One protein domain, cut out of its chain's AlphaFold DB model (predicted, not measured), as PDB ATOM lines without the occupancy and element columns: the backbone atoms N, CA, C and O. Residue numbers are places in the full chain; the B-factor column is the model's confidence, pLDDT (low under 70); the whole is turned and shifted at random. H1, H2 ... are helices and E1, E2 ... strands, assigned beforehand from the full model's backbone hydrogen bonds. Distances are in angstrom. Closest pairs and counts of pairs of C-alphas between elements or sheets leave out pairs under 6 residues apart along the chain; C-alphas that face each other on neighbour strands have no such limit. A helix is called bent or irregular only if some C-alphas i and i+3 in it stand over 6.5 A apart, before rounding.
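Overview. This is residues 3 to 200 of the 373 residues of an uncharacterized protein of Caballeronia terrestris (UniProt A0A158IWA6). Crossed helices make the body: H7 is in the middle, and the two longest helices, H3 and H9, both cross it at about right angles. H5 and H6 pack on H9, H2 and H8 pack together toward one end of the longest axis, and at the other end the short strands E1 and E2 lie side by side with the small helices H1 and H4 nearby. The printed part has 198 residues, with ten named helices and two named strands in the order H1 E1 H2 H3 H4 E2 H5 H6 H7 H8 H9 H10. E1 and E2 form one parallel sheet, and the class is mostly helix. The whole is compact, with a radius of gyration of the C-alphas of 17.3 A and spans of 52 by 40 by 27 A.

Arrangement. Residues 3 to 15 hold no named element and lead to H1, residues 16 to 21. The closest C-alphas of H1 and E1, residues 25 to 28, are those of Phe 19 and Val 25, 6.5 A apart. E1 and E2, residues 84 to 87, are parallel neighbours with 28 degrees between their directions; N 27 and O 85 are within hydrogen-bond range at 2.8 A, as are N 87 and O 27 at 2.8 A. They belong to a strand-helix-strand unit, two parallel neighbour strands with helices between them along the chain: H2, residues 37 to 48, H3, residues 53 to 76, and H4, residues 78 to 83. H2 and H3 form a helical hairpin and only just touch, with 3 pairs of C-alphas within 8 A, the closest being Val 45 and Glu 53 at 6.3 A; they run opposite ways at a shallow tilt of 32 degrees. H3 and H4 meet only through their link. H5, residues 95 to 107, touches H9, residues 159 to 178, about perpendicular at 78 degrees, with the C-alphas of Gly 101 and Lys 165 closest at 4.5 A. H6, residues 112 to 119, touches residues 160 to 167 of H9 at a steep tilt of 65 degrees, closest at the C-alphas of Gln 116 and Leu 164, 6.3 A. H7, residues 121 to 138, is the hub, touching H2, H3, H9 and H8, residues 143 to 155. It stands about perpendicular to H3 at 75 degrees, with the C-alphas of Ala 63 and Thr 126 closest at 4.7 A, and to H9 at 87 degrees, with those of Ala 124 and Tyr 167 closest at 5.3 A. H7 and H8 form a helical hairpin, with the C-alphas of Tyr 136 and Leu 146 closest at 5.8 A. H10, residues 193 to 196, is apart from H9. Every O i to N i+4 pair is within hydrogen-bond range in H1, H2, H3, H6 and H8, against 7 of 9 in H5, 11 of 14 in H7, 13 of 16 in H9 and 0 of 2 in H4, where 2 of 3 O i to N i+3 pairs are; H10 is too short for an i+4 pair.

Along the chain. H1 begins at C-alpha 16 (-55.643, 39.930, -17.661). H2 is 16.3 A long and H3 33.9 A, beginning at C-alpha 53 (-52.138, 2.221, -29.861). H5 is 18.6 A long, H7 24.6 A, H8 18.2 A and H9 29.1 A. H7 has a kink of 36 degrees near residue 128. H4 and H7 are irregular: C-alphas 79 and 82 are 8.2 A apart, and C-alphas 123 and 126 are 7.9 A apart. H10 ends at C-alpha 196 (-44.343, 23.242, -4.112).

Size, cuts and confidence. The C-alphas farthest apart, of Leu 21 and Arg 48, are 52.3 A apart. The printed part has no cut, and the link from H9 to H10, 14 residues, is long. The mean pLDDT of the printed part is 82.7; 39 residues are under 70, among them residues 173 to 200.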
ATOM      1  N   LEU A   3     -43.275  35.016 -15.699       64.69
ATOM      2  CA  LEU A   3     -42.990  33.810 -16.478       64.69
ATOM      3  C   LEU A   3     -44.053  32.723 -16.272       64.69
ATOM      4  O   LEU A   3     -44.327  32.324 -15.144       64.69
ATOM      5  N   TYR A   4     -44.598  32.209 -17.373       67.62
ATOM      6  CA  TYR A   4     -45.509  31.063 -17.420       67.62
ATOM      7  C   TYR A   4     -44.716  29.797 -17.756       67.62
ATOM      8  O   TYR A   4     -44.306  29.660 -18.907       67.62
ATOM      9  N   PRO A   5     -44.467  28.881 -16.802       63.22
ATOM     10  CA  PRO A   5     -43.646  27.698 -17.050       63.22
ATOM     11  C   PRO A   5     -44.374  26.621 -17.863       63.22
ATOM     12  O   PRO A   5     -43.724  25.855 -18.577       63.22
ATOM     13  N   ASP A   6     -45.704  26.574 -17.786       77.06
ATOM     14  CA  ASP A   6     -46.541  25.704 -18.608       77.06
ATOM     15  C   ASP A   6     -46.890  26.430 -19.923       77.06
ATOM     16  O   ASP A   6     -47.399  27.554 -19.857       77.06
ATOM     17  N   PRO A   7     -46.666  25.808 -21.098       79.94
ATOM     18  CA  PRO A   7     -47.022  26.420 -22.370       79.94
ATOM     19  C   PRO A   7     -48.528  26.705 -22.442       79.94
ATOM     20  O   PRO A   7     -49.323  25.779 -22.242       79.94
ATOM     21  N   PRO A   8     -48.938  27.952 -22.723       83.75
ATOM     22  CA  PRO A   8     -50.342  28.292 -22.884       83.75
ATOM     23  C   PRO A   8     -50.888  27.658 -24.162       83.75
ATOM     24  O   PRO A   8     -50.207  27.597 -25.185       83.75
ATOM     25  N   THR A   9     -52.131  27.201 -24.103       86.81
ATOM     26  CA  THR A   9     -52.839  26.581 -25.236       86.81
ATOM     27  C   THR A   9     -54.063  27.375 -25.669       86.81
ATOM     28  O   THR A   9     -54.660  27.076 -26.699       86.81
ATOM     29  N   SER A  10     -54.438  28.382 -24.882       88.19
ATOM     30  CA  SER A  10     -55.555  29.278 -25.133       88.19
ATOM     31  C   SER A  10     -55.274  30.658 -24.544       88.19
ATOM     32  O   SER A  10     -54.583  30.794 -23.534       88.19
ATOM     33  N   LEU A  11     -55.897  31.696 -25.108       84.88
ATOM     34  CA  LEU A  11     -55.940  33.024 -24.488       84.88
ATOM     35  C   LEU A  11     -56.535  32.986 -23.072       84.88
ATOM     36  O   LEU A  11     -56.121  33.762 -22.215       84.88
ATOM     37  N   ALA A  12     -57.457  32.056 -22.809       82.75
ATOM     38  CA  ALA A  12     -58.087  31.893 -21.504       82.75
ATOM     39  C   ALA A  12     -57.102  31.519 -20.385       82.75
ATOM     40  O   ALA A  12     -57.400  31.758 -19.216       82.75
ATOM     41  N   ASP A  13     -55.927  30.989 -20.739       77.81
ATOM     42  CA  ASP A  13     -54.883  30.609 -19.785       77.81
ATOM     43  C   ASP A  13     -54.191  31.837 -19.158       77.81
ATOM     44  O   ASP A  13     -53.445  31.713 -18.183       77.81
ATOM     45  N   PHE A  14     -54.435  33.041 -19.692       76.25
ATOM     46  CA  PHE A  14     -53.824  34.272 -19.209       76.25
ATOM     47  C   PHE A  14     -54.764  35.084 -18.319       76.25
ATOM     48  O   PHE A  14     -55.763  35.632 -18.798       76.25
ATOM     49  N   PRO A  15     -54.400  35.312 -17.047       74.75
ATOM     50  CA  PRO A  15     -54.976  36.407 -16.291       74.75
ATOM     51  C   PRO A  15     -54.670  37.749 -16.960       74.75
ATOM     52  O   PRO A  15     -53.528  38.099 -17.242       74.75
ATOM     53  N   VAL A  16     -55.711  38.556 -17.134       81.69
ATOM     54  CA  VAL A  16     -55.643  39.930 -17.661       81.69
ATOM     55  C   VAL A  16     -54.670  40.791 -16.845       81.69
ATOM     56  O   VAL A  16     -53.942  41.616 -17.396       81.69
ATOM     57  N   SER A  17     -54.617  40.564 -15.528       77.81
ATOM     58  CA  SER A  17     -53.691  41.231 -14.610       77.81
ATOM     59  C   SER A  17     -52.223  40.996 -14.974       77.81
ATOM     60  O   SER A  17     -51.435  41.924 -14.807       77.81
ATOM     61  N   ALA A  18     -51.860  39.847 -15.568       81.94
ATOM     62  CA  ALA A  18     -50.511  39.590 -16.083       81.94
ATOM     63  C   ALA A  18     -50.054  40.690 -17.036       81.94
ATOM     64  O   ALA A  18     -48.966  41.243 -16.882       81.94
ATOM     65  N   PHE A  19     -50.916  41.064 -17.976       86.00
ATOM     66  CA  PHE A  19     -50.608  42.090 -18.960       86.00
ATOM     67  C   PHE A  19     -50.803  43.513 -18.439       86.00
ATOM     68  O   PHE A  19     -50.192  44.422 -18.982       86.00
ATOM     69  N   LEU A  20     -51.626  43.754 -17.421       86.69
ATOM     70  CA  LEU A  20     -51.808  45.116 -16.900       86.69
ATOM     71  C   LEU A  20     -50.735  45.504 -15.878       86.69
ATOM     72  O   LEU A  20     -50.311  46.654 -15.856       86.69
ATOM     73  N   LEU A  21     -50.278  44.556 -15.059       82.38
ATOM     74  CA  LEU A  21     -49.379  44.823 -13.934       82.38
ATOM     75  C   LEU A  21     -47.905  44.525 -14.232       82.38
ATOM     76  O   LEU A  21     -47.039  44.888 -13.436       82.38
ATOM     77  N   SER A  22     -47.597  43.871 -15.355       79.88
ATOM     78  CA  SER A  22     -46.217  43.556 -15.735       79.88
ATOM     79  C   SER A  22     -45.765  44.284 -16.999       79.88
ATOM     80  O   SER A  22     -46.529  44.500 -17.944       79.88
ATOM     81  N   GLY A  23     -44.474  44.631 -17.037       78.31
ATOM     82  CA  GLY A  23     -43.841  45.160 -18.246       78.31
ATOM     83  C   GLY A  23     -43.866  44.137 -19.382       78.31
ATOM     84  O   GLY A  23     -44.369  44.436 -20.464       78.31
ATOM     85  N   THR A  24     -43.412  42.917 -19.092       85.50
ATOM     86  CA  THR A  24     -43.345  41.803 -20.045       85.50
ATOM     87  C   THR A  24     -43.887  40.531 -19.405       85.50
ATOM     88  O   THR A  24     -43.472  40.167 -18.296       85.50
ATOM     89  N   VAL A  25     -44.771  39.859 -20.138       85.44
ATOM     90  CA  VAL A  25     -45.241  38.498 -19.891       85.44
ATOM     91  C   VAL A  25     -44.435  37.560 -20.776       85.44
ATOM     92  O   VAL A  25     -44.459  37.688 -21.995       85.44
ATOM     93  N   SER A  26     -43.720  36.623 -20.174       85.44
ATOM     94  CA  SER A  26     -42.912  35.628 -20.866       85.44
ATOM     95  C   SER A  26     -43.584  34.264 -20.784       85.44
ATOM     96  O   SER A  26     -43.967  33.818 -19.703       85.44
ATOM     97  N   VAL A  27     -43.720  33.596 -21.924       84.69
ATOM     98  CA  VAL A  27     -44.359  32.282 -22.039       84.69
ATOM     99  C   VAL A  27     -43.353  31.250 -22.502       84.69
ATOM    100  O   VAL A  27     -42.496  31.546 -23.337       84.69
ATOM    101  N   THR A  28     -43.441  30.037 -21.969       82.75
ATOM    102  CA  THR A  28     -42.612  28.930 -22.441       82.75
ATOM    103  C   THR A  28     -43.227  28.315 -23.689       82.75
ATOM    104  O   THR A  28     -44.434  28.082 -23.754       82.75
ATOM    105  N   CYS A  29     -42.405  28.054 -24.705       85.31
ATOM    106  CA  CYS A  29     -42.870  27.276 -25.844       85.31
ATOM    107  C   CYS A  29     -42.988  25.791 -25.458       85.31
ATOM    108  O   CYS A  29     -42.219  25.304 -24.617       85.31
ATOM    109  N   PRO A  30     -43.909  25.036 -26.077       86.19
ATOM    110  CA  PRO A  30     -43.906  23.588 -25.954       86.19
ATOM    111  C   PRO A  30     -42.574  23.007 -26.447       86.19
ATOM    112  O   PRO A  30     -41.914  23.584 -27.316       86.19
ATOM    113  N   GLN A  31     -42.159  21.882 -25.860       83.12
ATOM    114  CA  GLN A  31     -40.843  21.298 -26.132       83.12
ATOM    115  C   GLN A  31     -40.722  20.880 -27.605       83.12
ATOM    116  O   GLN A  31     -41.541  20.086 -28.068       83.12
ATOM    117  N   PRO A  32     -39.714  21.370 -28.347       78.56
ATOM    118  CA  PRO A  32     -39.548  21.008 -29.745       78.56
ATOM    119  C   PRO A  32     -39.055  19.563 -29.880       78.56
ATOM    120  O   PRO A  32     -38.044  19.174 -29.290       78.56
ATOM    121  N   THR A  33     -39.728  18.769 -30.710       77.25
ATOM    122  CA  THR A  33     -39.226  17.452 -31.129       77.25
ATOM    123  C   THR A  33     -38.132  17.611 -32.189       77.25
ATOM    124  O   THR A  33     -38.055  18.627 -32.885       77.25
ATOM    125  N   PHE A  34     -37.262  16.616 -32.333       64.56
ATOM    126  CA  PHE A  34     -36.118  16.653 -33.245       64.56
ATOM    127  C   PHE A  34     -36.471  16.245 -34.686       64.56
ATOM    128  O   PHE A  34     -35.799  15.410 -35.281       64.56
ATOM    129  N   GLY A  35     -37.463  16.890 -35.304       68.38
ATOM    130  CA  GLY A  35     -37.821  16.634 -36.704       68.38
ATOM    131  C   GLY A  35     -39.115  15.838 -36.888       68.38
ATOM    132  O   GLY A  35     -40.162  16.233 -36.380       68.38
ATOM    133  N   LYS A  36     -39.088  14.792 -37.733       81.19
ATOM    134  CA  LYS A  36     -40.280  14.053 -38.220       81.19
ATOM    135  C   LYS A  36     -40.498  12.694 -37.539       81.19
ATOM    136  O   LYS A  36     -41.420  11.961 -37.897       81.19
ATOM    137  N   GLU A  37     -39.661  12.345 -36.575       83.69
ATOM    138  CA  GLU A  37     -39.655  11.076 -35.849       83.69
ATOM    139  C   GLU A  37     -40.954  10.764 -35.094       83.69
ATOM    140  O   GLU A  37     -41.392   9.618 -35.197       83.69
ATOM    141  N   PRO A  38     -41.668  11.708 -34.439       84.62
ATOM    142  CA  PRO A  38     -42.921  11.376 -33.767       84.62
ATOM    143  C   PRO A  38     -43.989  10.959 -34.781       84.62
ATOM    144  O   PRO A  38     -44.763  10.037 -34.533       84.62
ATOM    145  N   ALA A  39     -43.995  11.594 -35.959       88.62
ATOM    146  CA  ALA A  39     -44.895  11.245 -37.050       88.62
ATOM    147  C   ALA A  39     -44.533   9.884 -37.670       88.62
ATOM    148  O   ALA A  39     -45.424   9.077 -37.935       88.62
ATOM    149  N   ALA A  40     -43.241   9.595 -37.859       92.19
ATOM    150  CA  ALA A  40     -42.777   8.295 -38.346       92.19
ATOM    151  C   ALA A  40     -43.113   7.161 -37.359       92.19
ATOM    152  O   ALA A  40     -43.618   6.112 -37.763       92.19
ATOM    153  N   LEU A  41     -42.910   7.393 -36.058       94.62
ATOM    154  CA  LEU A  41     -43.292   6.458 -35.002       94.62
ATOM    155  C   LEU A  41     -44.808   6.248 -34.984       94.62
ATOM    156  O   LEU A  41     -45.257   5.106 -34.955       94.62
ATOM    157  N   MET A  42     -45.603   7.318 -35.092       94.81
ATOM    158  CA  MET A  42     -47.061   7.219 -35.197       94.81
ATOM    159  C   MET A  42     -47.495   6.364 -36.394       94.81
ATOM    160  O   MET A  42     -48.355   5.497 -36.247       94.81
ATOM    161  N   GLN A  43     -46.882   6.535 -37.569       95.75
ATOM    162  CA  GLN A  43     -47.174   5.685 -38.730       95.75
ATOM    163  C   GLN A  43     -46.857   4.209 -38.463       95.75
ATOM    164  O   GLN A  43     -47.640   3.332 -38.834       95.75
ATOM    165  N   LEU A  44     -45.736   3.922 -37.794       96.31
ATOM    166  CA  LEU A  44     -45.360   2.558 -37.429       96.31
ATOM    167  C   LEU A  44     -46.349   1.941 -36.427       96.31
ATOM    168  O   LEU A  44     -46.746   0.786 -36.594       96.31
ATOM    169  N   VAL A  45     -46.801   2.718 -35.439       96.69
ATOM    170  CA  VAL A  45     -47.832   2.320 -34.470       96.69
ATOM    171  C   VAL A  45     -49.151   2.007 -35.176       96.69
ATOM    172  O   VAL A  45     -49.687   0.918 -34.989       96.69
ATOM    173  N   LEU A  46     -49.629   2.889 -36.059       96.31
ATOM    174  CA  LEU A  46     -50.860   2.676 -36.835       96.31
ATOM    175  C   LEU A  46     -50.781   1.446 -37.749       96.31
ATOM    176  O   LEU A  46     -51.778   0.751 -37.953       96.31
ATOM    177  N   LYS A  47     -49.595   1.162 -38.302       97.38
ATOM    178  CA  LYS A  47     -49.356  -0.022 -39.136       97.38
ATOM    179  C   LYS A  47     -49.398  -1.315 -38.320       97.38
ATOM    180  O   LYS A  47     -49.916  -2.316 -38.806       97.38
ATOM    181  N   ARG A  48     -48.821  -1.315 -37.115       97.19
ATOM    182  CA  ARG A  48     -48.676  -2.515 -36.270       97.19
ATOM    183  C   ARG A  48     -49.857  -2.770 -35.343       97.19
ATOM    184  O   ARG A  48     -50.032  -3.910 -34.926       97.19
ATOM    185  N   ARG A  49     -50.642  -1.735 -35.036       96.88
ATOM    186  CA  ARG A  49     -51.803  -1.773 -34.136       96.88
ATOM    187  C   ARG A  49     -51.528  -2.496 -32.811       96.88
ATOM    188  O   ARG A  49     -52.196  -3.483 -32.495       96.88
ATOM    189  N   PRO A  50     -50.508  -2.072 -32.041       97.06
ATOM    190  CA  PRO A  50     -50.253  -2.672 -30.740       97.06
ATOM    191  C   PRO A  50     -51.426  -2.422 -29.773       97.06
ATOM    192  O   PRO A  50     -52.156  -1.446 -29.939       97.06
ATOM    193  N   PRO A  51     -51.575  -3.223 -28.701       96.69
ATOM    194  CA  PRO A  51     -52.641  -3.030 -27.709       96.69
ATOM    195  C   PRO A  51     -52.679  -1.629 -27.074       96.69
ATOM    196  O   PRO A  51     -53.728  -1.181 -26.623       96.69
ATOM    197  N   TRP A  52     -51.540  -0.933 -27.052       96.06
ATOM    198  CA  TRP A  52     -51.374   0.415 -26.507       96.06
ATOM    199  C   TRP A  52     -51.560   1.546 -27.537       96.06
ATOM    200  O   TRP A  52     -51.375   2.716 -27.201       96.06
ATOM    201  N   GLU A  53     -51.947   1.236 -28.782       96.06
ATOM    202  CA  GLU A  53     -52.138   2.221 -29.861       96.06
ATOM    203  C   GLU A  53     -53.000   3.409 -29.417       96.06
ATOM    204  O   GLU A  53     -52.621   4.560 -29.626       96.06
ATOM    205  N   ASN A  54     -54.158   3.140 -28.806       95.25
ATOM    206  CA  ASN A  54     -55.123   4.184 -28.461       95.25
ATOM    207  C   ASN A  54     -54.553   5.199 -27.465       95.25
ATOM    208  O   ASN A  54     -54.739   6.402 -27.644       95.25
ATOM    209  N   GLU A  55     -53.826   4.729 -26.452       93.38
ATOM    210  CA  GLU A  55     -53.198   5.592 -25.452       93.38
ATOM    211  C   GLU A  55     -52.088   6.444 -26.084       93.38
ATOM    212  O   GLU A  55     -52.043   7.659 -25.888       93.38
ATOM    213  N   PHE A  56     -51.244   5.844 -26.931       94.25
ATOM    214  CA  PHE A  56     -50.221   6.582 -27.675       94.25
ATOM    215  C   PHE A  56     -50.833   7.646 -28.599       94.25
ATOM    216  O   PHE A  56     -50.364   8.784 -28.633       94.25
ATOM    217  N   ARG A  57     -51.922   7.319 -29.309       94.00
ATOM    218  CA  ARG A  57     -52.666   8.271 -30.156       94.00
ATOM    219  C   ARG A  57     -53.262   9.419 -29.358       94.00
ATOM    220  O   ARG A  57     -53.219  10.556 -29.827       94.00
ATOM    221  N   GLN A  58     -53.784   9.147 -28.166       92.62
ATOM    222  CA  GLN A  58     -54.309  10.183 -27.286       92.62
ATOM    223  C   GLN A  58     -53.203  11.152 -26.851       92.62
ATOM    224  O   GLN A  58     -53.364  12.360 -27.012       92.62
ATOM    225  N   ILE A  59     -52.062  10.639 -26.379       92.12
ATOM    226  CA  ILE A  59     -50.927  11.475 -25.952       92.12
ATOM    227  C   ILE A  59     -50.377  12.275 -27.142       92.12
ATOM    228  O   ILE A  59     -50.120  13.472 -27.011       92.12
ATOM    229  N   TYR A  60     -50.268  11.662 -28.326       91.94
ATOM    230  CA  TYR A  60     -49.868  12.351 -29.558       91.94
ATOM    231  C   TYR A  60     -50.820  13.483 -29.943       91.94
ATOM    232  O   TYR A  60     -50.375  14.590 -30.237       91.94
ATOM    233  N   SER A  61     -52.132  13.234 -29.911       91.06
ATOM    234  CA  SER A  61     -53.132  14.262 -30.213       91.06
ATOM    235  C   SER A  61     -53.045  15.435 -29.242       91.06
ATOM    236  O   SER A  61     -53.183  16.578 -29.664       91.06
ATOM    237  N   VAL A  62     -52.810  15.165 -27.956       90.50
ATOM    238  CA  VAL A  62     -52.634  16.203 -26.934       90.50
ATOM    239  C   VAL A  62     -51.369  17.015 -27.200       90.50
ATOM    240  O   VAL A  62     -51.422  18.239 -27.157       90.50
ATOM    241  N   ALA A  63     -50.245  16.360 -27.504       89.62
ATOM    242  CA  ALA A  63     -48.999  17.055 -27.818       89.62
ATOM    243  C   ALA A  63     -49.149  17.954 -29.055       89.62
ATOM    244  O   ALA A  63     -48.689  19.095 -29.055       89.62
ATOM    245  N   HIS A  64     -49.843  17.469 -30.088       89.12
ATOM    246  CA  HIS A  64     -50.127  18.264 -31.278       89.12
ATOM    247  C   HIS A  64     -51.022  19.469 -30.962       89.12
ATOM    248  O   HIS A  64     -50.681  20.585 -31.344       89.12
ATOM    249  N   ALA A  65     -52.099  19.264 -30.196       89.69
ATOM    250  CA  ALA A  65     -52.985  20.340 -29.752       89.69
ATOM    251  C   ALA A  65     -52.262  21.385 -28.883       89.69
ATOM    252  O   ALA A  65     -52.588  22.565 -28.942       89.69
ATOM    253  N   GLN A  66     -51.260  20.974 -28.097       89.19
ATOM    254  CA  GLN A  66     -50.418  21.899 -27.335       89.19
ATOM    255  C   GLN A  66     -49.567  22.790 -28.241       89.19
ATOM    256  O   GLN A  66     -49.482  23.988 -27.990       89.19
ATOM    257  N   HIS A  67     -48.957  22.230 -29.289       89.69
ATOM    258  CA  HIS A  67     -48.204  23.022 -30.265       89.69
ATOM    259  C   HIS A  67     -49.109  23.971 -31.051       89.69
ATOM    260  O   HIS A  67     -48.832  25.167 -31.084       89.69
ATOM    261  N   SER A  68     -50.204  23.468 -31.628       90.62
ATOM    262  CA  SER A  68     -51.115  24.300 -32.422       90.62
ATOM    263  C   SER A  68     -51.785  25.376 -31.567       90.62
ATOM    264  O   SER A  68     -51.791  26.542 -31.944       90.62
ATOM    265  N   GLY A  69     -52.272  25.014 -30.376       91.12
ATOM    266  CA  GLY A  69     -52.888  25.956 -29.443       91.12
ATOM    267  C   GLY A  69     -51.909  27.030 -28.972       91.12
ATOM    268  O   GLY A  69     -52.284  28.197 -28.874       91.12
ATOM    269  N   PHE A  70     -50.639  26.677 -28.740       91.81
ATOM    270  CA  PHE A  70     -49.599  27.656 -28.426       91.81
ATOM    271  C   PHE A  70     -49.356  28.630 -29.583       91.81
ATOM    272  O   PHE A  70     -49.337  29.840 -29.361       91.81
ATOM    273  N   GLU A  71     -49.199  28.129 -30.810       91.44
ATOM    274  CA  GLU A  71     -49.000  28.967 -31.999       91.44
ATOM    275  C   GLU A  71     -50.184  29.916 -32.223       91.44
ATOM    276  O   GLU A  71     -49.990  31.122 -32.377       91.44
ATOM    277  N   GLU A  72     -51.412  29.396 -32.180       93.56
ATOM    278  CA  GLU A  72     -52.641  30.188 -32.281       93.56
ATOM    279  C   GLU A  72     -52.707  31.266 -31.195       93.56
ATOM    280  O   GLU A  72     -53.009  32.426 -31.479       93.56
ATOM    281  N   THR A  73     -52.361  30.908 -29.959       92.69
ATOM    282  CA  THR A  73     -52.389  31.815 -28.810       92.69
ATOM    283  C   THR A  73     -51.341  32.922 -28.926       92.69
ATOM    284  O   THR A  73     -51.661  34.093 -28.729       92.69
ATOM    285  N   VAL A  74     -50.097  32.592 -29.286       92.00
ATOM    286  CA  VAL A  74     -49.030  33.586 -29.495       92.00
ATOM    287  C   VAL A  74     -49.373  34.518 -30.656       92.00
ATOM    288  O   VAL A  74     -49.201  35.731 -30.534       92.00
ATOM    289  N   ASN A  75     -49.919  33.981 -31.750       93.69
ATOM    290  CA  ASN A  75     -50.377  34.783 -32.883       93.69
ATOM    291  C   ASN A  75     -51.520  35.723 -32.481       93.69
ATOM    292  O   ASN A  75     -51.499  36.903 -32.825       93.69
ATOM    293  N   ALA A  76     -52.484  35.242 -31.696       93.62
ATOM    294  CA  ALA A  76     -53.567  36.075 -31.186       93.62
ATOM    295  C   ALA A  76     -53.070  37.183 -30.239       93.62
ATOM    296  O   ALA A  76     -53.684  38.245 -30.169       93.62
ATOM    297  N   LEU A  77     -51.945  36.974 -29.545       93.94
ATOM    298  CA  LEU A  77     -51.288  37.967 -28.688       93.94
ATOM    299  C   LEU A  77     -50.337  38.913 -29.442       93.94
ATOM    300  O   LEU A  77     -49.766  39.808 -28.816       93.94
ATOM    301  N   GLN A  78     -50.181  38.785 -30.765       93.00
ATOM    302  CA  GLN A  78     -49.322  39.659 -31.574       93.00
ATOM    303  C   GLN A  78     -49.566  41.169 -31.344       93.00
ATOM    304  O   GLN A  78     -48.579  41.911 -31.277       93.00
ATOM    305  N   PRO A  79     -50.806  41.673 -31.147       93.56
ATOM    306  CA  PRO A  79     -51.024  43.088 -30.827       93.56
ATOM    307  C   PRO A  79     -50.301  43.557 -29.550       93.56
ATOM    308  O   PRO A  79     -50.050  44.749 -29.380       93.56
ATOM    309  N   LEU A  80     -49.929  42.624 -28.666       91.56
ATOM    310  CA  LEU A  80     -49.181  42.846 -27.430       91.56
ATOM    311  C   LEU A  80     -47.694  42.465 -27.543       91.56
ATOM    312  O   LEU A  80     -47.022  42.406 -26.517       91.56
ATOM    313  N   ALA A  81     -47.140  42.258 -28.746       88.75
ATOM    314  CA  ALA A  81     -45.787  41.721 -28.957       88.75
ATOM    315  C   ALA A  81     -44.670  42.443 -28.176       88.75
ATOM    316  O   ALA A  81     -43.758  41.802 -27.672       88.75
ATOM    317  N   LYS A  82     -44.756  43.770 -27.988       87.31
ATOM    318  CA  LYS A  82     -43.778  44.537 -27.177       87.31
ATOM    319  C   LYS A  82     -43.738  44.120 -25.700       87.31
ATOM    320  O   LYS A  82     -42.798  44.453 -24.987       87.31
ATOM    321  N   SER A  83     -44.787  43.450 -25.242       85.75
ATOM    322  CA  SER A  83     -45.014  43.025 -23.863       85.75
ATOM    323  C   SER A  83     -45.068  41.501 -23.735       85.75
ATOM    324  O   SER A  83     -45.375  41.011 -22.651       85.75
ATOM    325  N   LEU A  84     -44.784  40.766 -24.814       88.44
ATOM    326  CA  LEU A  84     -44.783  39.309 -24.858       88.44
ATOM    327  C   LEU A  84     -43.367  38.803 -25.154       88.44
ATOM    328  O   LEU A  84     -42.791  39.124 -26.190       88.44
ATOM    329  N   GLY A  85     -42.815  37.995 -24.255       85.31
ATOM    330  CA  GLY A  85     -41.605  37.213 -24.484       85.31
ATOM    331  C   GLY A  85     -41.957  35.755 -24.759       85.31
ATOM    332  O   GLY A  85     -42.832  35.198 -24.103       85.31
ATOM    333  N   VAL A  86     -41.263  35.112 -25.696       84.19
ATOM    334  CA  VAL A  86     -41.346  33.658 -25.890       84.19
ATOM    335  C   VAL A  86     -40.004  33.055 -25.508       84.19
ATOM    336  O   VAL A  86     -38.970  33.437 -26.054       84.19
ATOM    337  N   LEU A  87     -40.021  32.130 -24.554       79.56
ATOM    338  CA  LEU A  87     -38.834  31.459 -24.044       79.56
ATOM    339  C   LEU A  87     -38.836  29.995 -24.470       79.56
ATOM    340  O   LEU A  87     -39.754  29.237 -24.155       79.56
ATOM    341  N   ALA A  88     -37.761  29.586 -25.132       75.12
ATOM    342  CA  ALA A  88     -37.466  28.180 -25.339       75.12
ATOM    343  C   ALA A  88     -36.700  27.659 -24.121       75.12
ATOM    344  O   ALA A  88     -35.516  27.948 -23.952       75.12
ATOM    345  N   LEU A  89     -37.382  26.910 -23.253       70.38
ATOM    346  CA  LEU A  89     -36.699  26.209 -22.172       70.38
ATOM    347  C   LEU A  89     -36.031  24.965 -22.741       70.38
ATOM    348  O   LEU A  89     -36.713  24.073 -23.238       70.38
ATOM    349  N   SER A  90     -34.708  24.895 -22.643       67.12
ATOM    350  CA  SER A  90     -33.961  23.671 -22.907       67.12
ATOM    351  C   SER A  90     -33.602  23.035 -21.572       67.12
ATOM    352  O   SER A  90     -32.827  23.589 -20.797       67.12
ATOM    353  N   TYR A  91     -34.207  21.887 -21.291       74.00
ATOM    354  CA  TYR A  91     -33.823  21.010 -20.194       74.00
ATOM    355  C   TYR A  91     -33.690  19.594 -20.744       74.00
ATOM    356  O   TYR A  91     -34.395  19.223 -21.684       74.00
ATOM    357  N   ALA A  92     -32.758  18.825 -20.185       78.12
ATOM    358  CA  ALA A  92     -32.557  17.442 -20.587       78.12
ATOM    359  C   ALA A  92     -33.820  16.635 -20.269       78.12
ATOM    360  O   ALA A  92     -34.336  16.711 -19.153       78.12
ATOM    361  N   THR A  93     -34.328  15.884 -21.240       80.06
ATOM    362  CA  THR A  93     -35.420  14.922 -21.035       80.06
ATOM    363  C   THR A  93     -34.950  13.494 -21.281       80.06
ATOM    364  O   THR A  93     -35.772  12.592 -21.425       80.06
ATOM    365  N   ASP A  94     -33.638  13.281 -21.330       82.62
ATOM    366  CA  ASP A  94     -33.006  11.986 -21.472       82.62
ATOM    367  C   ASP A  94     -33.142  11.232 -20.147       82.62
ATOM    368  O   ASP A  94     -33.736  11.717 -19.180       82.62
ATOM    369  N   ILE A  95     -32.611  10.015 -20.083       83.75
ATOM    370  CA  ILE A  95     -32.719   9.197 -18.871       83.75
ATOM    371  C   ILE A  95     -32.169   9.953 -17.647       83.75
ATOM    372  O   ILE A  95     -32.816   9.950 -16.604       83.75
ATOM    373  N   LYS A  96     -31.053  10.681 -17.798       83.56
ATOM    374  CA  LYS A  96     -30.459  11.506 -16.733       83.56
ATOM    375  C   LYS A  96     -31.342  12.695 -16.351       83.56
ATOM    376  O   LYS A  96     -31.493  13.006 -15.176       83.56
ATOM    377  N   GLY A  97     -31.967  13.350 -17.325       80.88
ATOM    378  CA  GLY A  97     -32.955  14.396 -17.081       80.88
ATOM    379  C   GLY A  97     -34.124  13.890 -16.238       80.88
ATOM    380  O   GLY A  97     -34.517  14.540 -15.271       80.88
ATOM    381  N   LEU A  98     -34.625  12.686 -16.535       86.62
ATOM    382  CA  LEU A  98     -35.696  12.060 -15.755       86.62
ATOM    383  C   LEU A  98     -35.271  11.704 -14.319       86.62
ATOM    384  O   LEU A  98     -36.133  11.711 -13.438       86.62
ATOM    385  N   GLU A  99     -33.983  11.450 -14.058       85.38
ATOM    386  CA  GLU A  99     -33.456  11.244 -12.697       85.38
ATOM    387  C   GLU A  99     -33.605  12.504 -11.828       85.38
ATOM    388  O   GLU A  99     -33.868  12.394 -10.631       85.38
ATOM    389  N   HIS A 100     -33.535  13.711 -12.404       79.12
ATOM    390  CA  HIS A 100     -33.852  14.938 -11.658       79.12
ATOM    391  C   HIS A 100     -35.335  15.009 -11.275       79.12
ATOM    392  O   HIS A 100     -35.673  15.424 -10.165       79.12
ATOM    393  N   GLY A 101     -36.228  14.571 -12.167       79.12
ATOM    394  CA  GLY A 101     -37.648  14.424 -11.850       79.12
ATOM    395  C   GLY A 101     -37.890  13.428 -10.711       79.12
ATOM    396  O   GLY A 101     -38.720  13.686  -9.839       79.12
ATOM    397  N   ASP A 102     -37.134  12.326 -10.678       83.06
ATOM    398  CA  ASP A 102     -37.167  11.356  -9.576       83.06
ATOM    399  C   ASP A 102     -36.656  11.942  -8.265       83.06
ATOM    400  O   ASP A 102     -37.279  11.728  -7.226       83.06
ATOM    401  N   ALA A 103     -35.558  12.698  -8.297       81.81
ATOM    402  CA  ALA A 103     -35.022  13.357  -7.113       81.81
ATOM    403  C   ALA A 103     -36.048  14.325  -6.507       81.81
ATOM    404  O   ALA A 103     -36.271  14.305  -5.297       81.81
ATOM    405  N   LEU A 104     -36.744  15.106  -7.343       77.38
ATOM    406  CA  LEU A 104     -37.800  16.015  -6.894       77.38
ATOM    407  C   LEU A 104     -39.004  15.254  -6.314       77.38
ATOM    408  O   LEU A 104     -39.543  15.627  -5.271       77.38
ATOM    409  N   LEU A 105     -39.404  14.156  -6.964       80.00
ATOM    410  CA  LEU A 105     -40.457  13.268  -6.474       80.00
ATOM    411  C   LEU A 105     -40.093  12.686  -5.099       80.00
ATOM    412  O   LEU A 105     -40.917  12.719  -4.188       80.00
ATOM    413  N   GLN A 106     -38.863  12.207  -4.920       83.38
ATOM    414  CA  GLN A 106     -38.385  11.660  -3.648       83.38
ATOM    415  C   GLN A 106     -38.291  12.728  -2.554       83.38
ATOM    416  O   GLN A 106     -38.781  12.504  -1.448       83.38
ATOM    417  N   ALA A 107     -37.721  13.895  -2.867       76.81
ATOM    418  CA  ALA A 107     -37.572  15.009  -1.930       76.81
ATOM    419  C   ALA A 107     -38.920  15.502  -1.393       76.81
ATOM    420  O   ALA A 107     -39.012  15.955  -0.257       76.81
ATOM    421  N   SER A 108     -39.976  15.381  -2.197       73.31
ATOM    422  CA  SER A 108     -41.320  15.786  -1.802       73.31
ATOM    423  C   SER A 108     -42.007  14.873  -0.782       73.31
ATOM    424  O   SER A 108     -43.016  15.258  -0.201       73.31
ATOM    425  N   GLY A 109     -41.523  13.639  -0.602       77.06
ATOM    426  CA  GLY A 109     -42.164  12.628   0.248       77.06
ATOM    427  C   GLY A 109     -43.522  12.106  -0.255       77.06
ATOM    428  O   GLY A 109     -44.077  11.186   0.349       77.06
ATOM    429  N   ALA A 110     -44.058  12.649  -1.353       76.44
ATOM    430  CA  ALA A 110     -45.351  12.271  -1.914       76.44
ATOM    431  C   ALA A 110     -45.270  11.041  -2.828       76.44
ATOM    432  O   ALA A 110     -44.241  10.738  -3.440       76.44
ATOM    433  N   LYS A 111     -46.395  10.338  -2.987       85.00
ATOM    434  CA  LYS A 111     -46.476   9.181  -3.893       85.00
ATOM    435  C   LYS A 111     -46.668   9.631  -5.342       85.00
ATOM    436  O   LYS A 111     -47.377  10.591  -5.626       85.00
ATOM    437  N   ALA A 112     -46.140   8.860  -6.295       81.06
ATOM    438  CA  ALA A 112     -46.296   9.145  -7.729       81.06
ATOM    439  C   ALA A 112     -47.769   9.285  -8.176       81.06
ATOM    440  O   ALA A 112     -48.086  10.123  -9.017       81.06
ATOM    441  N   ALA A 113     -48.680   8.499  -7.594       82.62
ATOM    442  CA  ALA A 113     -50.110   8.572  -7.899       82.62
ATOM    443  C   ALA A 113     -50.746   9.907  -7.462       82.62
ATOM    444  O   ALA A 113     -51.602  10.445  -8.165       82.62
ATOM    445  N   GLU A 114     -50.307  10.464  -6.329       80.88
ATOM    446  CA  GLU A 114     -50.773  11.766  -5.838       80.88
ATOM    447  C   GLU A 114     -50.363  12.851  -6.835       80.88
ATOM    448  O   GLU A 114     -51.204  13.597  -7.333       80.88
ATOM    449  N   TRP A 115     -49.101  12.843  -7.255       76.12
ATOM    450  CA  TRP A 115     -48.577  13.748  -8.272       76.12
ATOM    451  C   TRP A 115     -49.289  13.668  -9.626       76.12
ATOM    452  O   TRP A 115     -49.624  14.694 -10.222       76.12
ATOM    453  N   GLN A 116     -49.559  12.457 -10.110       78.44
ATOM    454  CA  GLN A 116     -50.280  12.254 -11.370       78.44
ATOM    455  C   GLN A 116     -51.676  12.890 -11.336       78.44
ATOM    456  O   GLN A 116     -52.103  13.484 -12.329       78.44
ATOM    457  N   SER A 117     -52.357  12.833 -10.186       77.88
ATOM    458  CA  SER A 117     -53.672  13.458  -9.995       77.88
ATOM    459  C   SER A 117     -53.632  14.996  -9.981       77.88
ATOM    460  O   SER A 117     -54.615  15.652 -10.344       77.88
ATOM    461  N   LEU A 118     -52.494  15.584  -9.594       69.12
ATOM    462  CA  LEU A 118     -52.297  17.034  -9.509       69.12
ATOM    463  C   LEU A 118     -51.915  17.642 -10.859       69.12
ATOM    464  O   LEU A 118     -52.382  18.726 -11.201       69.12
ATOM    465  N   ILE A 119     -51.068  16.959 -11.624       68.69
ATOM    466  CA  ILE A 119     -50.504  17.488 -12.871       68.69
ATOM    467  C   ILE A 119     -51.446  17.257 -14.054       68.69
ATOM    468  O   ILE A 119     -51.586  18.128 -14.912       68.69
ATOM    469  N   GLY A 120     -52.114  16.102 -14.089       66.38
ATOM    470  CA  GLY A 120     -52.830  15.632 -15.271       66.38
ATOM    471  C   GLY A 120     -51.845  15.253 -16.380       66.38
ATOM    472  O   GLY A 120     -51.143  16.105 -16.923       66.38
ATOM    473  N   GLY A 121     -51.800  13.968 -16.749       63.00
ATOM    474  CA  GLY A 121     -50.768  13.412 -17.646       63.00
ATOM    475  C   GLY A 121     -50.595  14.152 -18.980       63.00
ATOM    476  O   GLY A 121     -49.506  14.195 -19.541       63.00
ATOM    477  N   ASN A 122     -51.639  14.835 -19.443       68.31
ATOM    478  CA  ASN A 122     -51.644  15.581 -20.695       68.31
ATOM    479  C   ASN A 122     -50.749  16.837 -20.687       68.31
ATOM    480  O   ASN A 122     -50.262  17.224 -21.744       68.31
ATOM    481  N   ARG A 123     -50.449  17.458 -19.533       76.81
ATOM    482  CA  ARG A 123     -49.618  18.688 -19.455       76.81
ATOM    483  C   ARG A 123     -48.136  18.485 -19.804       76.81
ATOM    484  O   ARG A 123     -47.393  19.461 -19.954       76.81
ATOM    485  N   ALA A 124     -47.712  17.230 -19.915       85.81
ATOM    486  CA  ALA A 124     -46.343  16.821 -20.211       85.81
ATOM    487  C   ALA A 124     -46.197  16.136 -21.578       85.81
ATOM    488  O   ALA A 124     -45.113  15.652 -21.890       85.81
ATOM    489  N   ALA A 125     -47.256  16.089 -22.394       89.94
ATOM    490  CA  ALA A 125     -47.265  15.318 -23.637       89.94
ATOM    491  C   ALA A 125     -46.151  15.747 -24.610       89.94
ATOM    492  O   ALA A 125     -45.424  14.897 -25.118       89.94
ATOM    493  N   THR A 126     -45.943  17.051 -24.813       89.50
ATOM    494  CA  THR A 126     -44.823  17.553 -25.639       89.50
ATOM    495  C   THR A 126     -43.454  17.182 -25.075       89.50
ATOM    496  O   THR A 126     -42.579  16.748 -25.820       89.50
ATOM    497  N   GLY A 127     -43.275  17.245 -23.753       88.50
ATOM    498  CA  GLY A 127     -42.044  16.789 -23.107       88.50
ATOM    499  C   GLY A 127     -41.830  15.270 -23.209       88.50
ATOM    500  O   GLY A 127     -40.696  14.815 -23.296       88.50
ATOM    501  N   PHE A 128     -42.901  14.474 -23.246       91.06
ATOM    502  CA  PHE A 128     -42.809  13.032 -23.476       91.06
ATOM    503  C   PHE A 128     -42.344  12.722 -24.896       91.06
ATOM    504  O   PHE A 128     -41.452  11.898 -25.074       91.06
ATOM    505  N   PHE A 129     -42.875  13.409 -25.910       91.75
ATOM    506  CA  PHE A 129     -42.365  13.243 -27.273       91.75
ATOM    507  C   PHE A 129     -40.941  13.749 -27.427       91.75
ATOM    508  O   PHE A 129     -40.167  13.112 -28.127       91.75
ATOM    509  N   ARG A 130     -40.569  14.820 -26.725       90.75
ATOM    510  CA  ARG A 130     -39.181  15.268 -26.637       90.75
ATOM    511  C   ARG A 130     -38.264  14.176 -26.063       90.75
ATOM    512  O   ARG A 130     -37.232  13.896 -26.667       90.75
ATOM    513  N   HIS A 131     -38.675  13.510 -24.983       91.81
ATOM    514  CA  HIS A 131     -37.960  12.352 -24.438       91.81
ATOM    515  C   HIS A 131     -37.821  11.231 -25.480       91.81
ATOM    516  O   HIS A 131     -36.732  10.699 -25.673       91.81
ATOM    517  N   LEU A 132     -38.894  10.898 -26.209       93.00
ATOM    518  CA  LEU A 132     -38.825   9.904 -27.287       93.00
ATOM    519  C   LEU A 132     -37.868  10.328 -28.410       93.00
ATOM    520  O   LEU A 132     -37.150   9.485 -28.942       93.00
ATOM    521  N   SER A 133     -37.823  11.614 -28.754       91.31
ATOM    522  CA  SER A 133     -36.866  12.151 -29.720       91.31
ATOM    523  C   SER A 133     -35.422  12.021 -29.230       91.31
ATOM    524  O   SER A 133     -34.537  11.735 -30.028       91.31
ATOM    525  N   GLU A 134     -35.165  12.201 -27.933       90.69
ATOM    526  CA  GLU A 134     -33.836  11.991 -27.345       90.69
ATOM    527  C   GLU A 134     -33.448  10.510 -27.365       90.69
ATOM    528  O   GLU A 134     -32.370  10.173 -27.843       90.69
ATOM    529  N   GLN A 135     -34.368   9.608 -27.011       92.19
ATOM    530  CA  GLN A 135     -34.131   8.165 -27.137       92.19
ATOM    531  C   GLN A 135     -33.906   7.725 -28.589       92.19
ATOM    532  O   GLN A 135     -33.093   6.848 -28.857       92.19
ATOM    533  N   TYR A 136     -34.582   8.351 -29.553       92.69
ATOM    534  CA  TYR A 136     -34.335   8.097 -30.971       92.69
ATOM    535  C   TYR A 136     -32.894   8.430 -31.376       92.69
ATOM    536  O   TYR A 136     -32.298   7.694 -32.160       92.69
ATOM    537  N   LEU A 137     -32.335   9.523 -30.846       91.00
ATOM    538  CA  LEU A 137     -30.937   9.885 -31.075       91.00
ATOM    539  C   LEU A 137     -29.982   8.909 -30.382       91.00
ATOM    540  O   LEU A 137     -29.019   8.489 -31.016       91.00
ATOM    541  N   ASP A 138     -30.282   8.507 -29.145       91.38
ATOM    542  CA  ASP A 138     -29.492   7.518 -28.395       91.38
ATOM    543  C   ASP A 138     -29.476   6.138 -29.078       91.38
ATOM    544  O   ASP A 138     -28.512   5.387 -28.953       91.38
ATOM    545  N   PHE A 139     -30.529   5.803 -29.829       93.81
ATOM    546  CA  PHE A 139     -30.615   4.586 -30.641       93.81
ATOM    547  C   PHE A 139     -30.082   4.765 -32.069       93.81
ATOM    548  O   PHE A 139     -30.536   4.068 -32.976       93.81
ATOM    549  N   ASP A 140     -29.178   5.719 -32.304       93.62
ATOM    550  CA  ASP A 140     -28.584   5.991 -33.620       93.62
ATOM    551  C   ASP A 140     -29.631   6.182 -34.735       93.62
ATOM    552  O   ASP A 140     -29.423   5.821 -35.896       93.62
ATOM    553  N   LYS A 141     -30.777   6.779 -34.391       93.00
ATOM    554  CA  LYS A 141     -31.908   7.021 -35.299       93.00
ATOM    555  C   LYS A 141     -32.594   5.737 -35.801       93.00
ATOM    556  O   LYS A 141     -33.239   5.752 -36.858       93.00
ATOM    557  N   ASP A 142     -32.538   4.646 -35.033       95.06
ATOM    558  CA  ASP A 142     -33.308   3.421 -35.282       95.06
ATOM    559  C   ASP A 142     -34.763   3.546 -34.778       95.06
ATOM    560  O   ASP A 142     -35.063   3.529 -33.579       95.06
ATOM    561  N   LEU A 143     -35.704   3.629 -35.724       95.06
ATOM    562  CA  LEU A 143     -37.137   3.730 -35.437       95.06
ATOM    563  C   LEU A 143     -37.713   2.438 -34.833       95.06
ATOM    564  O   LEU A 143     -38.655   2.485 -34.041       95.06
ATOM    565  N   GLU A 144     -37.160   1.280 -35.188       96.38
ATOM    566  CA  GLU A 144     -37.580  -0.008 -34.639       96.38
ATOM    567  C   GLU A 144     -37.116  -0.170 -33.192       96.38
ATOM    568  O   GLU A 144     -37.866  -0.690 -32.362       96.38
ATOM    569  N   ALA A 145     -35.910   0.304 -32.864       96.56
ATOM    570  CA  ALA A 145     -35.446   0.386 -31.482       96.56
ATOM    571  C   ALA A 145     -36.347   1.297 -30.642       96.56
ATOM    572  O   ALA A 145     -36.808   0.875 -29.578       96.56
ATOM    573  N   LEU A 146     -36.697   2.478 -31.158       95.69
ATOM    574  CA  LEU A 146     -37.625   3.387 -30.486       95.69
ATOM    575  C   LEU A 146     -39.012   2.757 -30.283       95.69
ATOM    576  O   LEU A 146     -39.585   2.855 -29.200       95.69
ATOM    577  N   TYR A 147     -39.541   2.048 -31.284       96.94
ATOM    578  CA  TYR A 147     -40.806   1.323 -31.145       96.94
ATOM    579  C   TYR A 147     -40.741   0.252 -30.048       96.94
ATOM    580  O   TYR A 147     -41.668   0.143 -29.247       96.94
ATOM    581  N   ARG A 148     -39.650  -0.528 -29.976       97.38
ATOM    582  CA  ARG A 148     -39.440  -1.521 -28.904       97.38
ATOM    583  C   ARG A 148     -39.355  -0.858 -27.529       97.38
ATOM    584  O   ARG A 148     -39.887  -1.403 -26.564       97.38
ATOM    585  N   TYR A 149     -38.731   0.313 -27.444       96.19
ATOM    586  CA  TYR A 149     -38.687   1.107 -26.221       96.19
ATOM    587  C   TYR A 149     -40.087   1.564 -25.787       96.19
ATOM    588  O   TYR A 149     -40.473   1.342 -24.639       96.19
ATOM    589  N   CYS A 150     -40.902   2.100 -26.702       95.94
ATOM    590  CA  CYS A 150     -42.300   2.422 -26.407       95.94
ATOM    591  C   CYS A 150     -43.082   1.179 -25.960       95.94
ATOM    592  O   CYS A 150     -43.759   1.221 -24.935       95.94
ATOM    593  N   ASP A 151     -42.950   0.056 -26.668       96.50
ATOM    594  CA  ASP A 151     -43.616  -1.197 -26.302       96.50
ATOM    595  C   ASP A 151     -43.255  -1.644 -24.876       96.50
ATOM    596  O   ASP A 151     -44.127  -2.071 -24.120       96.50
ATOM    597  N   HIS A 152     -41.993  -1.471 -24.471       96.25
ATOM    598  CA  HIS A 152     -41.559  -1.692 -23.095       96.25
ATOM    599  C   HIS A 152     -42.248  -0.738 -22.107       96.25
ATOM    600  O   HIS A 152     -42.814  -1.209 -21.118       96.25
ATOM    601  N   LEU A 153     -42.246   0.574 -22.375       94.75
ATOM    602  CA  LEU A 153     -42.880   1.574 -21.507       94.75
ATOM    603  C   LEU A 153     -44.364   1.271 -21.271       94.75
ATOM    604  O   LEU A 153     -44.816   1.278 -20.125       94.75
ATOM    605  N   TYR A 154     -45.115   0.964 -22.331       94.69
ATOM    606  CA  TYR A 154     -46.547   0.675 -22.232       94.69
ATOM    607  C   TYR A 154     -46.819  -0.672 -21.551       94.69
ATOM    608  O   TYR A 154     -47.627  -0.738 -20.627       94.69
ATOM    609  N   LYS A 155     -46.108  -1.748 -21.920       92.44
ATOM    610  CA  LYS A 155     -46.295  -3.070 -21.285       92.44
ATOM    611  C   LYS A 155     -45.951  -3.078 -19.798       92.44
ATOM    612  O   LYS A 155     -46.489  -3.892 -19.052       92.44
ATOM    613  N   LYS A 156     -45.038  -2.205 -19.368       93.25
ATOM    614  CA  LYS A 156     -44.652  -2.041 -17.962       93.25
ATOM    615  C   LYS A 156     -45.457  -0.964 -17.231       93.25
ATOM    616  O   LYS A 156     -45.188  -0.733 -16.057       93.25
ATOM    617  N   ASN A 157     -46.441  -0.343 -17.888       87.56
ATOM    618  CA  ASN A 157     -47.247   0.750 -17.341       87.56
ATOM    619  C   ASN A 157     -46.392   1.912 -16.790       87.56
ATOM    620  O   ASN A 157     -46.685   2.498 -15.749       87.56
ATOM    621  N   LEU A 158     -45.290   2.221 -17.478       90.19
ATOM    622  CA  LEU A 158     -44.348   3.268 -17.081       90.19
ATOM    623  C   LEU A 158     -44.723   4.635 -17.654       90.19
ATOM    624  O   LEU A 158     -44.237   5.643 -17.158       90.19
ATOM    625  N   VAL A 159     -45.612   4.700 -18.649       91.38
ATOM    626  CA  VAL A 159     -45.983   5.951 -19.334       91.38
ATOM    627  C   VAL A 159     -46.511   7.033 -18.382       91.38
ATOM    628  O   VAL A 159     -45.993   8.151 -18.444       91.38
ATOM    629  N   PRO A 160     -47.437   6.748 -17.442       89.19
ATOM    630  CA  PRO A 160     -47.878   7.750 -16.472       89.19
ATOM    631  C   PRO A 160     -46.738   8.281 -15.594       89.19
ATOM    632  O   PRO A 160     -46.718   9.456 -15.227       89.19
ATOM    633  N   LEU A 161     -45.780   7.418 -15.245       88.06
ATOM    634  CA  LEU A 161     -44.615   7.803 -14.457       88.06
ATOM    635  C   LEU A 161     -43.630   8.626 -15.300       88.06
ATOM    636  O   LEU A 161     -43.145   9.644 -14.824       88.06
ATOM    637  N   THR A 162     -43.379   8.255 -16.555       89.94
ATOM    638  CA  THR A 162     -42.518   9.024 -17.465       89.94
ATOM    639  C   THR A 162     -43.085  10.420 -17.719       89.94
ATOM    640  O   THR A 162     -42.353  11.397 -17.597       89.94
ATOM    641  N   LEU A 163     -44.390  10.546 -17.994       89.56
ATOM    642  CA  LEU A 163     -45.068  11.844 -18.134       89.56
ATOM    643  C   LEU A 163     -44.900  12.708 -16.878       89.56
ATOM    644  O   LEU A 163     -44.612  13.901 -16.981       89.56
ATOM    645  N   LEU A 164     -45.036  12.099 -15.695       87.38
ATOM    646  CA  LEU A 164     -44.790  12.776 -14.429       87.38
ATOM    647  C   LEU A 164     -43.339  13.268 -14.331       87.38
ATOM    648  O   LEU A 164     -43.124  14.455 -14.118       87.38
ATOM    649  N   LYS A 165     -42.347  12.394 -14.526       87.56
ATOM    650  CA  LYS A 165     -40.924  12.760 -14.423       87.56
ATOM    651  C   LYS A 165     -40.543  13.874 -15.396       87.56
ATOM    652  O   LYS A 165     -39.844  14.808 -15.014       87.56
ATOM    653  N   VAL A 166     -41.056  13.827 -16.625       87.62
ATOM    654  CA  VAL A 166     -40.886  14.894 -17.622       87.62
ATOM    655  C   VAL A 166     -41.446  16.223 -17.107       87.62
ATOM    656  O   VAL A 166     -40.777  17.253 -17.206       87.62
ATOM    657  N   TYR A 167     -42.659  16.219 -16.543       85.50
ATOM    658  CA  TYR A 167     -43.243  17.425 -15.950       85.50
ATOM    659  C   TYR A 167     -42.386  17.940 -14.794       85.50
ATOM    660  O   TYR A 167     -42.063  19.122 -14.744       85.50
ATOM    661  N   LEU A 168     -41.981  17.055 -13.882       81.12
ATOM    662  CA  LEU A 168     -41.157  17.415 -12.733       81.12
ATOM    663  C   LEU A 168     -39.795  17.954 -13.148       81.12
ATOM    664  O   LEU A 168     -39.301  18.856 -12.495       81.12
ATOM    665  N   THR A 169     -39.230  17.495 -14.262       82.81
ATOM    666  CA  THR A 169     -37.981  18.048 -14.808       82.81
ATOM    667  C   THR A 169     -38.174  19.493 -15.285       82.81
ATOM    668  O   THR A 169     -37.344  20.359 -15.006       82.81
ATOM    669  N   ARG A 170     -39.319  19.802 -15.918       81.00
ATOM    670  CA  ARG A 170     -39.709  21.188 -16.244       81.00
ATOM    671  C   ARG A 170     -39.868  22.043 -14.989       81.00
ATOM    672  O   ARG A 170     -39.448  23.195 -14.975       81.00
ATOM    673  N   ILE A 171     -40.474  21.491 -13.938       75.00
ATOM    674  CA  ILE A 171     -40.628  22.188 -12.658       75.00
ATOM    675  C   ILE A 171     -39.287  22.329 -11.937       75.00
ATOM    676  O   ILE A 171     -39.029  23.386 -11.385       75.00
ATOM    677  N   ALA A 172     -38.386  21.354 -11.991       70.94
ATOM    678  CA  ALA A 172     -37.041  21.454 -11.427       70.94
ATOM    679  C   ALA A 172     -36.236  22.570 -12.109       70.94
ATOM    680  O   ALA A 172     -35.466  23.272 -11.461       70.94
ATOM    681  N   PHE A 173     -36.496  22.850 -13.391       68.56
ATOM    682  CA  PHE A 173     -35.955  24.047 -14.038       68.56
ATOM    683  C   PHE A 173     -36.390  25.349 -13.332       68.56
ATOM    684  O   PHE A 173     -35.658  26.338 -13.366       68.56
ATOM    685  N   THR A 174     -37.516  25.364 -12.607       59.91
ATOM    686  CA  THR A 174     -37.894  26.509 -11.762       59.91
ATOM    687  C   THR A 174     -36.939  26.749 -10.592       59.91
ATOM    688  O   THR A 174     -36.823  27.892 -10.165       59.91
ATOM    689  N   GLU A 175     -36.167  25.757 -10.129       57.53
ATOM    690  CA  GLU A 175     -35.067  25.990  -9.178       57.53
ATOM    691  C   GLU A 175     -33.927  26.792  -9.818       57.53
ATOM    692  O   GLU A 175     -33.319  27.649  -9.178       57.53
ATOM    693  N   THR A 176     -33.669  26.571 -11.110       60.31
ATOM    694  CA  THR A 176     -32.722  27.391 -11.882       60.31
ATOM    695  C   THR A 176     -33.286  28.793 -12.119       60.31
ATOM    696  O   THR A 176     -32.552  29.773 -12.013       60.31
ATOM    697  N   LEU A 177     -34.597  28.910 -12.362       55.62
ATOM    698  CA  LEU A 177     -35.280  30.202 -12.492       55.62
ATOM    699  C   LEU A 177     -35.348  30.970 -11.163       55.62
ATOM    700  O   LEU A 177     -35.263  32.189 -11.183       55.62
ATOM    701  N   ARG A 178     -35.418  30.291 -10.012       53.59
ATOM    702  CA  ARG A 178     -35.364  30.911  -8.673       53.59
ATOM    703  C   ARG A 178     -34.048  31.634  -8.399       53.59
ATOM    704  O   ARG A 178     -34.037  32.592  -7.637       53.59
ATOM    705  N   LYS A 179     -32.950  31.209  -9.031       57.12
ATOM    706  CA  LYS A 179     -31.661  31.921  -8.965       57.12
ATOM    707  C   LYS A 179     -31.677  33.245  -9.737       57.12
ATOM    708  O   LYS A 179     -30.722  34.007  -9.620       57.12
ATOM    709  N   MET A 180     -32.722  33.517 -10.524       58.44
ATOM    710  CA  MET A 180     -32.981  34.834 -11.093       58.44
ATOM    711  C   MET A 180     -33.862  35.616 -10.107       58.44
ATOM    712  O   MET A 180     -35.076  35.387 -10.082       58.44
ATOM    713  N   PRO A 181     -33.292  36.510  -9.278       56.41
ATOM    714  CA  PRO A 181     -34.105  37.389  -8.447       56.41
ATOM    715  C   PRO A 181     -35.092  38.184  -9.325       56.41
ATOM    716  O   PRO A 181     -34.787  38.535 -10.466       56.41
ATOM    717  N   ASP A 182     -36.291  38.434  -8.794       63.78
ATOM    718  CA  ASP A 182     -37.316  39.331  -9.359       63.78
ATOM    719  C   ASP A 182     -38.094  38.863 -10.611       63.78
ATOM    720  O   ASP A 182     -38.731  39.676 -11.298       63.78
ATOM    721  N   VAL A 183     -38.121  37.557 -10.912       67.56
ATOM    722  CA  VAL A 183     -39.001  36.992 -11.956       67.56
ATOM    723  C   VAL A 183     -40.164  36.207 -11.330       67.56
ATOM    724  O   VAL A 183     -40.029  35.007 -11.086       67.56
ATOM    725  N   PRO A 184     -41.331  36.835 -11.080       66.50
ATOM    726  CA  PRO A 184     -42.527  36.123 -10.632       66.50
ATOM    727  C   PRO A 184     -42.943  35.015 -11.609       66.50
ATOM    728  O   PRO A 184     -43.070  35.232 -12.818       66.50
ATOM    729  N   LEU A 185     -43.194  33.827 -11.059       69.62
ATOM    730  CA  LEU A 185     -43.692  32.661 -11.784       69.62
ATOM    731  C   LEU A 185     -45.216  32.599 -11.676       69.62
ATOM    732  O   LEU A 185     -45.757  32.584 -10.572       69.62
ATOM    733  N   LEU A 186     -45.907  32.512 -12.812       68.69
ATOM    734  CA  LEU A 186     -47.352  32.322 -12.849       68.69
ATOM    735  C   LEU A 186     -47.677  30.880 -13.224       68.69
ATOM    736  O   LEU A 186     -47.574  30.472 -14.380       68.69
ATOM    737  N   LEU A 187     -48.049  30.093 -12.218       66.88
ATOM    738  CA  LEU A 187     -48.415  28.693 -12.394       66.88
ATOM    739  C   LEU A 187     -49.855  28.602 -12.906       66.88
ATOM    740  O   LEU A 187     -50.779  29.068 -12.248       66.88
ATOM    741  N   THR A 188     -50.059  27.950 -14.050       62.66
ATOM    742  CA  THR A 188     -51.402  27.689 -14.607       62.66
ATOM    743  C   THR A 188     -52.040  26.416 -14.037       62.66
ATOM    744  O   THR A 188     -53.132  26.011 -14.442       62.66
ATOM    745  N   ASN A 189     -51.344  25.730 -13.126       68.56
ATOM    746  CA  ASN A 189     -51.864  24.596 -12.379       68.56
ATOM    747  C   ASN A 189     -52.111  25.009 -10.924       68.56
ATOM    748  O   ASN A 189     -51.194  24.985 -10.108       68.56
ATOM    749  N   GLU A 190     -53.359  25.333 -10.592       59.97
ATOM    750  CA  GLU A 190     -53.780  25.771  -9.251       59.97
ATOM    751  C   GLU A 190     -53.576  24.711  -8.156       59.97
ATOM    752  O   GLU A 190     -53.588  25.032  -6.970       59.97
ATOM    753  N   ARG A 191     -53.364  23.444  -8.536       65.62
ATOM    754  CA  ARG A 191     -53.101  22.344  -7.595       65.62
ATOM    755  C   ARG A 191     -51.628  22.236  -7.199       65.62
ATOM    756  O   ARG A 191     -51.305  21.570  -6.220       65.62
ATOM    757  N   LEU A 192     -50.739  22.872  -7.961       65.19
ATOM    758  CA  LEU A 192     -49.292  22.786  -7.790       65.19
ATOM    759  C   LEU A 192     -48.731  23.632  -6.622       65.19
ATOM    760  O   LEU A 192     -47.809  23.152  -5.968       65.19
ATOM    761  N   PRO A 193     -49.254  24.833  -6.284       63.59
ATOM    762  CA  PRO A 193     -48.711  25.664  -5.204       63.59
ATOM    763  C   PRO A 193     -48.657  24.980  -3.834       63.59
ATOM    764  O   PRO A 193     -47.620  25.019  -3.176       63.59
ATOM    765  N   ALA A 194     -49.743  24.313  -3.421       60.34
ATOM    766  CA  ALA A 194     -49.807  23.599  -2.141       60.34
ATOM    767  C   ALA A 194     -48.733  22.510  -2.035       60.34
ATOM    768  O   ALA A 194     -48.260  22.194  -0.947       60.34
ATOM    769  N   PHE A 195     -48.347  21.964  -3.184       63.03
ATOM    770  CA  PHE A 195     -47.330  20.948  -3.297       63.03
ATOM    771  C   PHE A 195     -45.915  21.536  -3.281       63.03
ATOM    772  O   PHE A 195     -45.057  21.070  -2.541       63.03
ATOM    773  N   LEU A 196     -45.657  22.583  -4.072       64.75
ATOM    774  CA  LEU A 196     -44.343  23.242  -4.112       64.75
ATOM    775  C   LEU A 196     -43.920  23.781  -2.743       64.75
ATOM    776  O   LEU A 196     -42.726  23.864  -2.470       64.75
ATOM    777  N   ALA A 197     -44.887  24.115  -1.883       61.41
ATOM    778  CA  ALA A 197     -44.654  24.509  -0.497       61.41
ATOM    779  C   ALA A 197     -44.136  23.370   0.405       61.41
ATOM    780  O   ALA A 197     -43.604  23.649   1.474       61.41
ATOM    781  N   GLN A 198     -44.299  22.104   0.006       64.38
ATOM    782  CA  GLN A 198     -43.832  20.927   0.753       64.38
ATOM    783  C   GLN A 198     -42.411  20.508   0.370       64.38
ATOM    784  O   GLN A 198     -41.810  19.687   1.060       64.38
ATOM    785  N   LEU A 199     -41.876  21.034  -0.735       62.84
ATOM    786  CA  LEU A 199     -40.510  20.733  -1.141       62.84
ATOM    787  C   LEU A 199     -39.531  21.318  -0.108       62.84
ATOM    788  O   LEU A 199     -39.729  22.460   0.315       62.84
ATOM    789  N   PRO A 200     -38.476  20.575   0.282       55.53
ATOM    790  CA  PRO A 200     -37.480  21.014   1.254       55.53
ATOM    791  C   PRO A 200     -36.553  22.058   0.619       55.53
ATOM    792  O   PRO A 200     -35.398  21.787   0.305       55.53
TER     793      PRO A 200